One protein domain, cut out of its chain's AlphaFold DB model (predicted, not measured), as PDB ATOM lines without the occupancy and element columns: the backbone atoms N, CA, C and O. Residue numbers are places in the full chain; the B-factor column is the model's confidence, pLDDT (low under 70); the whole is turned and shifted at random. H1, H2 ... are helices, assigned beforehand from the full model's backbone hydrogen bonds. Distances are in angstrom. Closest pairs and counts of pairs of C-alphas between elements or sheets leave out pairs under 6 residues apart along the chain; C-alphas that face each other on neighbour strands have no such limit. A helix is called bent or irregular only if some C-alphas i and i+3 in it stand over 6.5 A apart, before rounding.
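What this domain is: This is residues 2 to 92 of the 503 residues of the protein "Cell division protein FtsI/penicillin-binding protein 2" of Ruminococcus sp. SR1/5 (UniProt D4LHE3). Five helices make a compact, loosely packed group: the hairpin of H2 and H3 and the long helix H4 are joined through H3, and H1 lies close by H3 and about crosswise to H4. The short H5, just after H4, folds back toward H1, and two long loops, residues 17 to 29 and 53 to 69, link the helices. The printed part has 91 residues with five named helices, H1 to H5 in order along it, and no named strand; the class is all helix. It is compact, with a radius of gyration of the C-alphas of 12.6 A and spans of 35 by 32 by 21 A.

Where its parts are: H1 is residues 2 to 16, 18.7 A long, beginning at C-alpha 2 (-48.161, 39.759, 80.261). It is neither bent nor irregular, but only just: C-alphas 13 and 16 are 6.2 A apart. H2 is residues 30 to 36, 9.9 A long, and H3 is residues 43 to 52, 14.2 A long. H4, the longest, is residues 70 to 85, 22.1 A long, with C-alpha 70 at (-60.641, 47.260, 61.618). H5 is residues 89 to 92, 4.9 A long, ending at C-alpha 92 (-37.767, 50.770, 78.573).

How they stand to each other: H1 is close to but not clearly touching H3, the closest C-alphas being those of Leu 5 and Leu 43, 6.6 A apart; they run the same way at a shallow tilt of 34 degrees, only just short of steep. H1 is also close to but not clearly touching H4, about perpendicular at 86 degrees, with the closest C-alphas, Ile 8 and Ile 81, 7.9 A apart. H1 and H2 are near each other, with 5 pairs of C-alphas within 10 A. H2 and H3 form a helical hairpin and touch, closest at the C-alphas of Trp 35 and Tyr 46, 6.6 A apart, running opposite ways at a steep tilt of 43 degrees. H3 touches H4, with residues 70 to 74 of H4 alone; the closest C-alphas are those of Ala 51 and Ser 70, 5.5 A apart, and they run opposite ways at a steep tilt of 52 degrees. H5 is close to but not clearly touching H1, with the closest C-alphas, Tyr 7 and Phe 91, 7.4 A apart. H2 is apart from H4. In H2, H3 and H4 every O i to N i+4 pair is within hydrogen-bond range; in H1 it is 8 of 11, and H5 is too short for such a pair.

The domain as a whole: The two farthest C-alphas, Asp 38 and Ser 64, are 35.9 A apart. The printed part has no cut. The links H1 to H2 and H3 to H4 are long, with 13 and 17 residues. The mean pLDDT of the printed part is 85.1, and residues 63 to 67 are under 70.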
ATOM      1  N   GLN A   2     -46.860  39.128  79.952       77.50
ATOM      2  CA  GLN A   2     -48.161  39.759  80.261       77.50
ATOM      3  C   GLN A   2     -48.032  41.202  80.772       77.50
ATOM      4  O   GLN A   2     -48.752  42.077  80.321       77.50
ATOM      5  N   GLU A   3     -47.048  41.465  81.627       80.25
ATOM      6  CA  GLU A   3     -46.762  42.787  82.205       80.25
ATOM      7  C   GLU A   3     -46.475  43.862  81.145       80.25
ATOM      8  O   GLU A   3     -46.947  44.990  81.252       80.25
ATOM      9  N   TYR A   4     -45.776  43.503  80.061       87.25
ATOM     10  CA  TYR A   4     -45.567  44.409  78.926       87.25
ATOM     11  C   TYR A   4     -46.879  44.748  78.226       87.25
ATOM     12  O   TYR A   4     -47.099  45.890  77.834       87.25
ATOM     13  N   LEU A   5     -47.744  43.748  78.057       87.62
ATOM     14  CA  LEU A   5     -49.016  43.916  77.368       87.62
ATOM     15  C   LEU A   5     -50.001  44.729  78.221       87.62
ATOM     16  O   LEU A   5     -50.691  45.592  77.682       87.62
ATOM     17  N   THR A   6     -50.011  44.506  79.538       84.31
ATOM     18  CA  THR A   6     -50.747  45.313  80.521       84.31
ATOM     19  C   THR A   6     -50.299  46.769  80.456       84.31
ATOM     20  O   THR A   6     -51.139  47.642  80.265       84.31
ATOM     21  N   TYR A   7     -48.991  47.040  80.508       87.56
ATOM     22  CA  TYR A   7     -48.465  48.404  80.406       87.56
ATOM     23  C   TYR A   7     -48.881  49.086  79.094       87.56
ATOM     24  O   TYR A   7     -49.374  50.213  79.099       87.56
ATOM     25  N   ILE A   8     -48.734  48.398  77.955       89.81
ATOM     26  CA  ILE A   8     -49.120  48.945  76.645       89.81
ATOM     27  C   ILE A   8     -50.622  49.256  76.602       89.81
ATOM     28  O   ILE A   8     -51.023  50.311  76.121       89.81
ATOM     29  N   CYS A   9     -51.471  48.354  77.087       88.25
ATOM     30  CA  CYS A   9     -52.914  48.515  76.966       88.25
ATOM     31  C   CYS A   9     -53.497  49.502  77.985       88.25
ATOM     32  O   CYS A   9     -54.260  50.407  77.636       88.25
ATOM     33  N   ASP A  10     -53.156  49.322  79.254       84.81
ATOM     34  CA  ASP A  10     -53.790  50.029  80.359       84.81
ATOM     35  C   ASP A  10     -53.101  51.369  80.616       84.81
ATOM     36  O   ASP A  10     -53.735  52.422  80.575       84.81
ATOM     37  N   ASP A  11     -51.788  51.351  80.826       85.31
ATOM     38  CA  ASP A  11     -51.058  52.561  81.198       85.31
ATOM     39  C   ASP A  11     -50.843  53.466  79.989       85.31
ATOM     40  O   ASP A  11     -51.135  54.664  80.034       85.31
ATOM     41  N   LEU A  12     -50.380  52.900  78.878       88.12
ATOM     42  CA  LEU A  12     -50.043  53.681  77.701       88.12
ATOM     43  C   LEU A  12     -51.285  54.069  76.893       88.12
ATOM     44  O   LEU A  12     -51.593  55.255  76.772       88.12
ATOM     45  N   LEU A  13     -52.002  53.095  76.328       90.19
ATOM     46  CA  LEU A  13     -53.102  53.375  75.402       90.19
ATOM     47  C   LEU A  13     -54.324  53.984  76.088       90.19
ATOM     48  O   LEU A  13     -54.949  54.868  75.503       90.19
ATOM     49  N   THR A  14     -54.665  53.537  77.297       87.12
ATOM     50  CA  THR A  14     -55.870  54.008  77.998       87.12
ATOM     51  C   THR A  14     -55.587  55.259  78.828       87.12
ATOM     52  O   THR A  14     -56.261  56.274  78.660       87.12
ATOM     53  N   ASN A  15     -54.567  55.231  79.691       86.25
ATOM     54  CA  ASN A  15     -54.350  56.314  80.657       86.25
ATOM     55  C   ASN A  15     -53.504  57.472  80.103       86.25
ATOM     56  O   ASN A  15     -53.844  58.638  80.319       86.25
ATOM     57  N   THR A  16     -52.414  57.165  79.393       85.69
ATOM     58  CA  THR A  16     -51.421  58.167  78.967       85.69
ATOM     59  C   THR A  16     -51.816  58.840  77.659       85.69
ATOM     60  O   THR A  16     -51.993  60.056  77.611       85.69
ATOM     61  N   LEU A  17     -51.970  58.051  76.594       87.38
ATOM     62  CA  LEU A  17     -52.265  58.549  75.248       87.38
ATOM     63  C   LEU A  17     -53.759  58.735  75.009       87.38
ATOM     64  O   LEU A  17     -54.141  59.470  74.104       87.38
ATOM     65  N   LYS A  18     -54.598  58.074  75.820       88.81
ATOM     66  CA  LYS A  18     -56.065  58.089  75.699       88.81
ATOM     67  C   LYS A  18     -56.559  57.688  74.305       88.81
ATOM     68  O   LYS A  18     -57.618  58.118  73.860       88.81
ATOM     69  N   VAL A  19     -55.783  56.844  73.628       89.81
ATOM     70  CA  VAL A  19     -56.130  56.241  72.340       89.81
ATOM     71  C   VAL A  19     -57.239  55.215  72.536       89.81
ATOM     72  O   VAL A  19     -58.156  55.144  71.725       89.81
ATOM     73  N   LEU A  20     -57.201  54.450  73.628       89.50
ATOM     74  CA  LEU A  20     -58.356  53.694  74.100       89.50
ATOM     75  C   LEU A  20     -59.214  54.616  74.964       89.50
ATOM     76  O   LEU A  20     -58.796  55.072  76.028       89.50
ATOM     77  N   LYS A  21     -60.426  54.909  74.496       90.00
ATOM     78  CA  LYS A  21     -61.347  55.821  75.174       90.00
ATOM     79  C   LYS A  21     -61.996  55.097  76.347       90.00
ATOM     80  O   LYS A  21     -62.979  54.385  76.146       90.00
ATOM     81  N   SER A  22     -61.490  55.320  77.558       86.69
ATOM     82  CA  SER A  22     -62.029  54.747  78.805       86.69
ATOM     83  C   SER A  22     -63.554  54.831  78.890       86.69
ATOM     84  O   SER A  22     -64.213  53.856  79.226       86.69
ATOM     85  N   ASP A  23     -64.116  55.974  78.497       88.12
ATOM     86  CA  ASP A  23     -65.549  56.265  78.605       88.12
ATOM     87  C   ASP A  23     -66.392  55.527  77.552       88.12
ATOM     88  O   ASP A  23     -67.616  55.476  77.648       88.12
ATOM     89  N   SER A  24     -65.746  54.985  76.516       88.31
ATOM     90  CA  SER A  24     -66.382  54.183  75.466       88.31
ATOM     91  C   SER A  24     -66.274  52.679  75.723       88.31
ATOM     92  O   SER A  24     -66.984  51.920  75.069       88.31
ATOM     93  N   ILE A  25     -65.396  52.247  76.634       89.69
ATOM     94  CA  ILE A  25     -65.184  50.831  76.938       89.69
ATOM     95  C   ILE A  25     -66.330  50.329  77.817       89.69
ATOM     96  O   ILE A  25     -66.522  50.786  78.944       89.69
ATOM     97  N   ASP A  26     -67.068  49.338  77.322       89.38
ATOM     98  CA  ASP A  26     -68.066  48.642  78.126       89.38
ATOM     99  C   ASP A  26     -67.376  47.615  79.031       89.38
ATOM    100  O   ASP A  26     -66.988  46.530  78.603       89.38
ATOM    101  N   THR A  27     -67.238  47.941  80.317       89.50
ATOM    102  CA  THR A  27     -66.601  47.043  81.295       89.50
ATOM    103  C   THR A  27     -67.402  45.767  81.576       89.50
ATOM    104  O   THR A  27     -66.901  44.848  82.225       89.50
ATOM    105  N   SER A  28     -68.663  45.712  81.134       89.62
ATOM    106  CA  SER A  28     -69.509  44.524  81.235       89.62
ATOM    107  C   SER A  28     -69.366  43.577  80.038       89.62
ATOM    108  O   SER A  28     -69.839  42.442  80.134       89.62
ATOM    109  N   ASP A  29     -68.672  43.999  78.975       93.31
ATOM    110  CA  ASP A  29     -68.390  43.204  77.780       93.31
ATOM    111  C   ASP A  29     -67.513  41.980  78.094       93.31
ATOM    112  O   ASP A  29     -66.560  42.042  78.876       93.31
ATOM    113  N   GLU A  30     -67.832  40.845  77.475       92.12
ATOM    114  CA  GLU A  30     -67.130  39.582  77.723       92.12
ATOM    115  C   GLU A  30     -65.686  39.599  77.199       92.12
ATOM    116  O   GLU A  30     -64.804  39.035  77.840       92.12
ATOM    117  N   THR A  31     -65.403  40.302  76.099       91.75
ATOM    118  CA  THR A  31     -64.039  40.460  75.570       91.75
ATOM    119  C   THR A  31     -63.207  41.363  76.475       91.75
ATOM    120  O   THR A  31     -62.025  41.096  76.705       91.75
ATOM    121  N   TYR A  32     -63.822  42.405  77.047       89.88
ATOM    122  CA  TYR A  32     -63.165  43.233  78.058       89.88
ATOM    123  C   TYR A  32     -62.787  42.418  79.299       89.88
ATOM    124  O   TYR A  32     -61.639  42.480  79.741       89.88
ATOM    125  N   LYS A  33     -63.712  41.614  79.841       91.00
ATOM    126  CA  LYS A  33     -63.426  40.733  80.987       91.00
ATOM    127  C   LYS A  33     -62.363  39.688  80.648       91.00
ATOM    128  O   LYS A  33     -61.445  39.493  81.442       91.00
ATOM    129  N   ALA A  34     -62.438  39.094  79.457       90.75
ATOM    130  CA  ALA A  34     -61.478  38.100  78.993       90.75
ATOM    131  C   ALA A  34     -60.044  38.652  78.928       90.75
ATOM    132  O   ALA A  34     -59.099  37.937  79.256       90.75
ATOM    133  N   TRP A  35     -59.876  39.925  78.546       89.50
ATOM    134  CA  TRP A  35     -58.592  40.628  78.593       89.50
ATOM    135  C   TRP A  35     -58.192  41.010  80.024       89.50
ATOM    136  O   TRP A  35     -57.128  40.617  80.501       89.50
ATOM    137  N   LYS A  36     -59.049  41.774  80.713       86.81
ATOM    138  CA  LYS A  36     -58.687  42.477  81.949       86.81
ATOM    139  C   LYS A  36     -58.665  41.579  83.183       86.81
ATOM    140  O   LYS A  36     -57.795  41.737  84.036       86.81
ATOM    141  N   ASN A  37     -59.626  40.666  83.282       87.25
ATOM    142  CA  ASN A  37     -59.838  39.844  84.470       87.25
ATOM    143  C   ASN A  37     -59.279  38.438  84.267       87.25
ATOM    144  O   ASN A  37     -58.554  37.936  85.121       87.25
ATOM    145  N   ASP A  38     -59.596  37.826  83.125       86.62
ATOM    146  CA  ASP A  38     -59.314  36.405  82.904       86.62
ATOM    147  C   ASP A  38     -57.965  36.166  82.213       86.62
ATOM    148  O   ASP A  38     -57.474  35.039  82.220       86.62
ATOM    149  N   GLN A  39     -57.377  37.206  81.603       86.56
ATOM    150  CA  GLN A  39     -56.127  37.154  80.829       86.56
ATOM    151  C   GLN A  39     -56.097  35.994  79.813       86.56
ATOM    152  O   GLN A  39     -55.075  35.338  79.610       86.56
ATOM    153  N   SER A  40     -57.245  35.712  79.194       88.44
ATOM    154  CA  SER A  40     -57.474  34.515  78.373       88.44
ATOM    155  C   SER A  40     -57.384  34.762  76.863       88.44
ATOM    156  O   SER A  40     -57.382  33.805  76.087       88.44
ATOM    157  N   ILE A  41     -57.275  36.025  76.438       89.75
ATOM    158  CA  ILE A  41     -57.136  36.435  75.033       89.75
ATOM    159  C   ILE A  41     -55.860  37.247  74.813       89.75
ATOM    160  O   ILE A  41     -55.323  37.857  75.740       89.75
ATOM    161  N   SER A  42     -55.365  37.273  73.574       88.88
ATOM    162  CA  SER A  42     -54.180  38.066  73.243       88.88
ATOM    163  C   SER A  42     -54.506  39.561  73.160       88.88
ATOM    164  O   SER A  42     -55.629  39.951  72.832       88.88
ATOM    165  N   LEU A  43     -53.497  40.417  73.364       87.25
ATOM    166  CA  LEU A  43     -53.646  41.863  73.155       87.25
ATOM    167  C   LEU A  43     -54.093  42.182  71.718       87.25
ATOM    168  O   LEU A  43     -54.860  43.112  71.496       87.25
ATOM    169  N   LYS A  44     -53.651  41.389  70.734       88.06
ATOM    170  CA  LYS A  44     -54.092  41.520  69.342       88.06
ATOM    171  C   LYS A  44     -55.603  41.328  69.214       88.06
ATOM    172  O   LYS A  44     -56.257  42.137  68.562       88.06
ATOM    173  N   ASP A  45     -56.145  40.278  69.826       89.69
ATOM    174  CA  ASP A  45     -57.579  39.982  69.756       89.69
ATOM    175  C   ASP A  45     -58.392  41.078  70.447       89.69
ATOM    176  O   ASP A  45     -59.384  41.555  69.895       89.69
ATOM    177  N   TYR A  46     -57.914  41.546  71.605       90.69
ATOM    178  CA  TYR A  46     -58.538  42.646  72.332       90.69
ATOM    179  C   TYR A  46     -58.552  43.954  71.526       90.69
ATOM    180  O   TYR A  46     -59.603  44.576  71.387       90.69
ATOM    181  N   LEU A  47     -57.420  44.363  70.938       89.25
ATOM    182  CA  LEU A  47     -57.334  45.609  70.166       89.25
ATOM    183  C   LEU A  47     -58.129  45.550  68.853       89.25
ATOM    184  O   LEU A  47     -58.755  46.540  68.480       89.25
ATOM    185  N   ASN A  48     -58.165  44.396  68.178       87.69
ATOM    186  CA  ASN A  48     -59.028  44.197  67.008       87.69
ATOM    187  C   ASN A  48     -60.512  44.317  67.374       87.69
ATOM    188  O   ASN A  48     -61.287  44.957  66.659       87.69
ATOM    189  N   TYR A  49     -60.914  43.736  68.509       90.31
ATOM    190  CA  TYR A  49     -62.276  43.875  69.007       90.31
ATOM    191  C   TYR A  49     -62.591  45.331  69.361       90.31
ATOM    192  O   TYR A  49     -63.594  45.869  68.893       90.31
ATOM    193  N   ALA A  50     -61.701  46.003  70.093       88.81
ATOM    194  CA  ALA A  50     -61.831  47.412  70.450       88.81
ATOM    195  C   ALA A  50     -61.977  48.321  69.213       88.81
ATOM    196  O   ALA A  50     -62.781  49.257  69.233       88.81
ATOM    197  N   ALA A  51     -61.265  48.019  68.119       85.31
ATOM    198  CA  ALA A  51     -61.434  48.700  66.834       85.31
ATOM    199  C   ALA A  51     -62.850  48.504  66.274       85.31
ATOM    200  O   ALA A  51     -63.502  49.478  65.900       85.31
ATOM    201  N   SER A  52     -63.367  47.270  66.294       85.62
ATOM    202  CA  SER A  52     -64.728  46.963  65.824       85.62
ATOM    203  C   SER A  52     -65.838  47.622  66.658       85.62
ATOM    204  O   SER A  52     -66.904  47.931  66.128       85.62
ATOM    205  N   GLN A  53     -65.587  47.864  67.950       88.38
ATOM    206  CA  GLN A  53     -66.539  48.474  68.884       88.38
ATOM    207  C   GLN A  53     -66.415  50.005  68.980       88.38
ATOM    208  O   GLN A  53     -67.080  50.629  69.805       88.38
ATOM    209  N   ASN A  54     -65.589  50.640  68.140       84.88
ATOM    210  CA  ASN A  54     -65.304  52.081  68.178       84.88
ATOM    211  C   ASN A  54     -64.724  52.578  69.519       84.88
ATOM    212  O   ASN A  54     -64.923  53.740  69.894       84.88
ATOM    213  N   TRP A  55     -63.993  51.733  70.249       90.69
ATOM    214  CA  TRP A  55     -63.327  52.113  71.504       90.69
ATOM    215  C   TRP A  55     -62.027  52.892  71.273       90.69
ATOM    216  O   TRP A  55     -61.567  53.595  72.171       90.69
ATOM    217  N   ILE A  56     -61.461  52.822  70.065       87.75
ATOM    218  CA  ILE A  56     -60.219  53.508  69.688       87.75
ATOM    219  C   ILE A  56     -60.518  54.909  69.133       87.75
ATOM    220  O   ILE A  56     -61.418  55.090  68.309       87.75
ATOM    221  N   ASP A  57     -59.766  55.913  69.579       86.81
ATOM    222  CA  ASP A  57     -59.721  57.240  68.969       86.81
ATOM    223  C   ASP A  57     -58.755  57.247  67.776       86.81
ATOM    224  O   ASP A  57     -57.543  57.414  67.910       86.81
ATOM    225  N   ILE A  58     -59.320  57.068  66.581       83.44
ATOM    226  CA  ILE A  58     -58.573  56.994  65.318       83.44
ATOM    227  C   ILE A  58     -57.824  58.307  65.025       83.44
ATOM    228  O   ILE A  58     -56.768  58.287  64.394       83.44
ATOM    229  N   SER A  59     -58.316  59.448  65.527       82.44
ATOM    230  CA  SER A  59     -57.709  60.763  65.268       82.44
ATOM    231  C   SER A  59     -56.323  60.936  65.893       82.44
ATOM    232  O   SER A  59     -55.546  61.776  65.443       82.44
ATOM    233  N   GLN A  60     -55.996  60.130  66.909       81.12
ATOM    234  CA  GLN A  60     -54.692  60.141  67.576       81.12
ATOM    235  C   GLN A  60     -53.639  59.298  66.845       81.12
ATOM    236  O   GLN A  60     -52.445  59.490  67.059       81.12
ATOM    237  N   ILE A  61     -54.074  58.362  65.994       80.12
ATOM    238  CA  ILE A  61     -53.205  57.360  65.357       80.12
ATOM    239  C   ILE A  61     -53.120  57.508  63.834       80.12
ATOM    240  O   ILE A  61     -52.232  56.921  63.219       80.12
ATOM    241  N   SER A  62     -54.004  58.298  63.218       72.31
ATOM    242  CA  SER A  62     -53.962  58.615  61.790       72.31
ATOM    243  C   SER A  62     -54.302  60.082  61.525       72.31
ATOM    244  O   SER A  62     -55.248  60.636  62.082       72.31
ATOM    245  N   THR A  63     -53.532  60.712  60.633       58.44
ATOM    246  CA  THR A  63     -53.713  62.110  60.203       58.44
ATOM    247  C   THR A  63     -54.586  62.265  58.956       58.44
ATOM    248  O   THR A  63     -54.967  63.387  58.617       58.44
ATOM    249  N   SER A  64     -54.893  61.179  58.242       53.25
ATOM    250  CA  SER A  64     -55.821  61.196  57.109       53.25
ATOM    251  C   SER A  64     -57.226  60.886  57.623       53.25
ATOM    252  O   SER A  64     -57.433  59.896  58.314       53.25
ATOM    253  N   GLY A  65     -58.208  61.738  57.314       53.91
ATOM    254  CA  GLY A  65     -59.626  61.520  57.642       53.91
ATOM    255  C   GLY A  65     -60.264  60.374  56.844       53.91
ATOM    256  O   GLY A  65     -61.308  60.563  56.225       53.91
ATOM    257  N   GLU A  66     -59.603  59.220  56.796       60.25
ATOM    258  CA  GLU A  66     -59.989  58.038  56.038       60.25
ATOM    259  C   GLU A  66     -60.878  57.113  56.874       60.25
ATOM    260  O   GLU A  66     -60.693  56.941  58.080       60.25
ATOM    261  N   TYR A  67     -61.868  56.511  56.209       65.50
ATOM    262  CA  TYR A  67     -62.642  55.396  56.745       65.50
ATOM    263  C   TYR A  67     -61.750  54.152  56.750       65.50
ATOM    264  O   TYR A  67     -61.787  53.377  55.799       65.50
ATOM    265  N   LEU A  68     -60.931  54.010  57.791       73.62
ATOM    266  CA  LEU A  68     -60.103  52.825  57.998       73.62
ATOM    267  C   LEU A  68     -60.982  51.650  58.437       73.62
ATOM    268  O   LEU A  68     -61.862  51.812  59.290       73.62
ATOM    269  N   ASP A  69     -60.747  50.471  57.869       81.38
ATOM    270  CA  ASP A  69     -61.344  49.241  58.388       81.38
ATOM    271  C   ASP A  69     -60.648  48.770  59.682       81.38
ATOM    272  O   ASP A  69     -59.645  49.330  60.125       81.38
ATOM    273  N   SER A  70     -61.191  47.742  60.344       75.75
ATOM    274  CA  SER A  70     -60.641  47.260  61.618       75.75
ATOM    275  C   SER A  70     -59.196  46.757  61.520       75.75
ATOM    276  O   SER A  70     -58.452  46.864  62.493       75.75
ATOM    277  N   GLU A  71     -58.794  46.202  60.373       80.00
ATOM    278  CA  GLU A  71     -57.437  45.690  60.167       80.00
ATOM    279  C   GLU A  71     -56.455  46.841  59.912       80.00
ATOM    280  O   GLU A  71     -55.369  46.868  60.495       80.00
ATOM    281  N   GLU A  72     -56.866  47.843  59.136       81.94
ATOM    282  CA  GLU A  72     -56.106  49.075  58.916       81.94
ATOM    283  C   GLU A  72     -55.946  49.893  60.210       81.94
ATOM    284  O   GLU A  72     -54.847  50.369  60.507       81.94
ATOM    285  N   ILE A  73     -56.998  49.990  61.039       82.00
ATOM    286  CA  ILE A  73     -56.936  50.621  62.370       82.00
ATOM    287  C   ILE A  73     -55.915  49.902  63.253       82.00
ATOM    288  O   ILE A  73     -55.102  50.556  63.908       82.00
ATOM    289  N   TYR A  74     -55.920  48.566  63.271       83.06
ATOM    290  CA  TYR A  74     -54.970  47.792  64.069       83.06
ATOM    291  C   TYR A  74     -53.520  47.992  63.605       83.06
ATOM    292  O   TYR A  74     -52.620  48.132  64.437       83.06
ATOM    293  N   GLN A  75     -53.277  48.041  62.292       84.75
ATOM    294  CA  GLN A  75     -51.945  48.300  61.741       84.75
ATOM    295  C   GLN A  75     -51.453  49.711  62.083       84.75
ATOM    296  O   GLN A  75     -50.323  49.858  62.558       84.75
ATOM    297  N   ALA A  76     -52.302  50.729  61.911       85.94
ATOM    298  CA  ALA A  76     -51.987  52.111  62.270       85.94
ATOM    299  C   ALA A  76     -51.698  52.248  63.772       85.94
ATOM    300  O   ALA A  76     -50.677  52.815  64.163       85.94
ATOM    301  N   LEU A  77     -52.541  51.644  64.614       86.62
ATOM    302  CA  LEU A  77     -52.357  51.608  66.060       86.62
ATOM    303  C   LEU A  77     -51.040  50.923  66.447       86.62
ATOM    304  O   LEU A  77     -50.297  51.436  67.278       86.62
ATOM    305  N   THR A  78     -50.721  49.784  65.834       87.19
ATOM    306  CA  THR A  78     -49.485  49.044  66.121       87.19
ATOM    307  C   THR A  78     -48.248  49.853  65.737       87.19
ATOM    308  O   THR A  78     -47.301  49.926  66.518       87.19
ATOM    309  N   ALA A  79     -48.255  50.496  64.564       88.25
ATOM    310  CA  ALA A  79     -47.161  51.361  64.132       88.25
ATOM    311  C   ALA A  79     -46.969  52.547  65.088       88.25
ATOM    312  O   ALA A  79     -45.840  52.841  65.480       88.25
ATOM    313  N   TYR A  80     -48.072  53.167  65.510       88.62
ATOM    314  CA  TYR A  80     -48.072  54.257  66.479       88.62
ATOM    315  C   TYR A  80     -47.511  53.825  67.844       88.62
ATOM    316  O   TYR A  80     -46.631  54.493  68.380       88.62
ATOM    317  N   ILE A  81     -47.946  52.673  68.373       89.44
ATOM    318  CA  ILE A  81     -47.418  52.105  69.624       89.44
ATOM    319  C   ILE A  81     -45.917  51.853  69.502       89.44
ATOM    320  O   ILE A  81     -45.156  52.292  70.357       89.44
ATOM    321  N   ILE A  82     -45.473  51.159  68.447       88.94
ATOM    322  CA  ILE A  82     -44.054  50.832  68.255       88.94
ATOM    323  C   ILE A  82     -43.211  52.105  68.190       88.94
ATOM    324  O   ILE A  82     -42.126  52.137  68.764       88.94
ATOM    325  N   ASP A  83     -43.681  53.138  67.493       89.00
ATOM    326  CA  ASP A  83     -42.941  54.389  67.397       89.00
ATOM    327  C   ASP A  83     -42.872  55.124  68.738       89.00
ATOM    328  O   ASP A  83     -41.789  55.534  69.153       89.00
ATOM    329  N   TYR A  84     -43.990  55.179  69.469       89.12
ATOM    330  CA  TYR A  84     -44.041  55.782  70.797       89.12
ATOM    331  C   TYR A  84     -43.107  55.076  71.789       89.12
ATOM    332  O   TYR A  84     -42.296  55.723  72.461       89.12
ATOM    333  N   LEU A  85     -43.170  53.740  71.845       89.81
ATOM    334  CA  LEU A  85     -42.407  52.920  72.788       89.81
ATOM    335  C   LEU A  85     -40.888  53.097  72.657       89.81
ATOM    336  O   LEU A  85     -40.182  52.923  73.646       89.81
ATOM    337  N   LYS A  86     -40.369  53.500  71.486       86.50
ATOM    338  CA  LYS A  86     -38.934  53.816  71.308       86.50
ATOM    339  C   LYS A  86     -38.459  54.963  72.198       86.50
ATOM    340  O   LYS A  86     -37.272  55.053  72.493       86.50
ATOM    341  N   THR A  87     -39.367  55.862  72.567       85.19
ATOM    342  CA  THR A  87     -39.073  57.044  73.388       85.19
ATOM    343  C   THR A  87     -39.635  56.938  74.802       85.19
ATOM    344  O   THR A  87     -39.359  57.795  75.642       85.19
ATOM    345  N   ASP A  88     -40.385  55.875  75.095       85.75
ATOM    346  CA  ASP A  88     -40.981  55.679  76.405       85.75
ATOM    347  C   ASP A  88     -39.985  55.059  77.394       85.75
ATOM    348  O   ASP A  88     -39.684  53.859  77.399       85.75
ATOM    349  N   THR A  89     -39.480  55.911  78.281       82.19
ATOM    350  CA  THR A  89     -38.570  55.492  79.349       82.19
ATOM    351  C   THR A  89     -39.237  54.562  80.365       82.19
ATOM    352  O   THR A  89     -38.543  53.726  80.947       82.19
ATOM    353  N   GLY A  90     -40.559  54.660  80.567       82.50
ATOM    354  CA  GLY A  90     -41.304  53.783  81.474       82.50
ATOM    355  C   GLY A  90     -41.293  52.340  80.980       82.50
ATOM    356  O   GLY A  90     -40.836  51.440  81.691       82.50
ATOM    357  N   PHE A  91     -41.670  52.137  79.715       87.31
ATOM    358  CA  PHE A  91     -41.583  50.833  79.067       87.31
ATOM    359  C   PHE A  91     -40.150  50.312  78.976       87.31
ATOM    360  O   PHE A  91     -39.908  49.142  79.260       87.31
ATOM    361  N   SER A  92     -39.179  51.171  78.646       84.88
ATOM    362  CA  SER A  92     -37.767  50.770  78.573       84.88
ATOM    363  C   SER A  92     -37.258  50.228  79.916       84.88
ATOM    364  O   SER A  92     -36.609  49.186  79.959       84.88
TER     365      SER A  92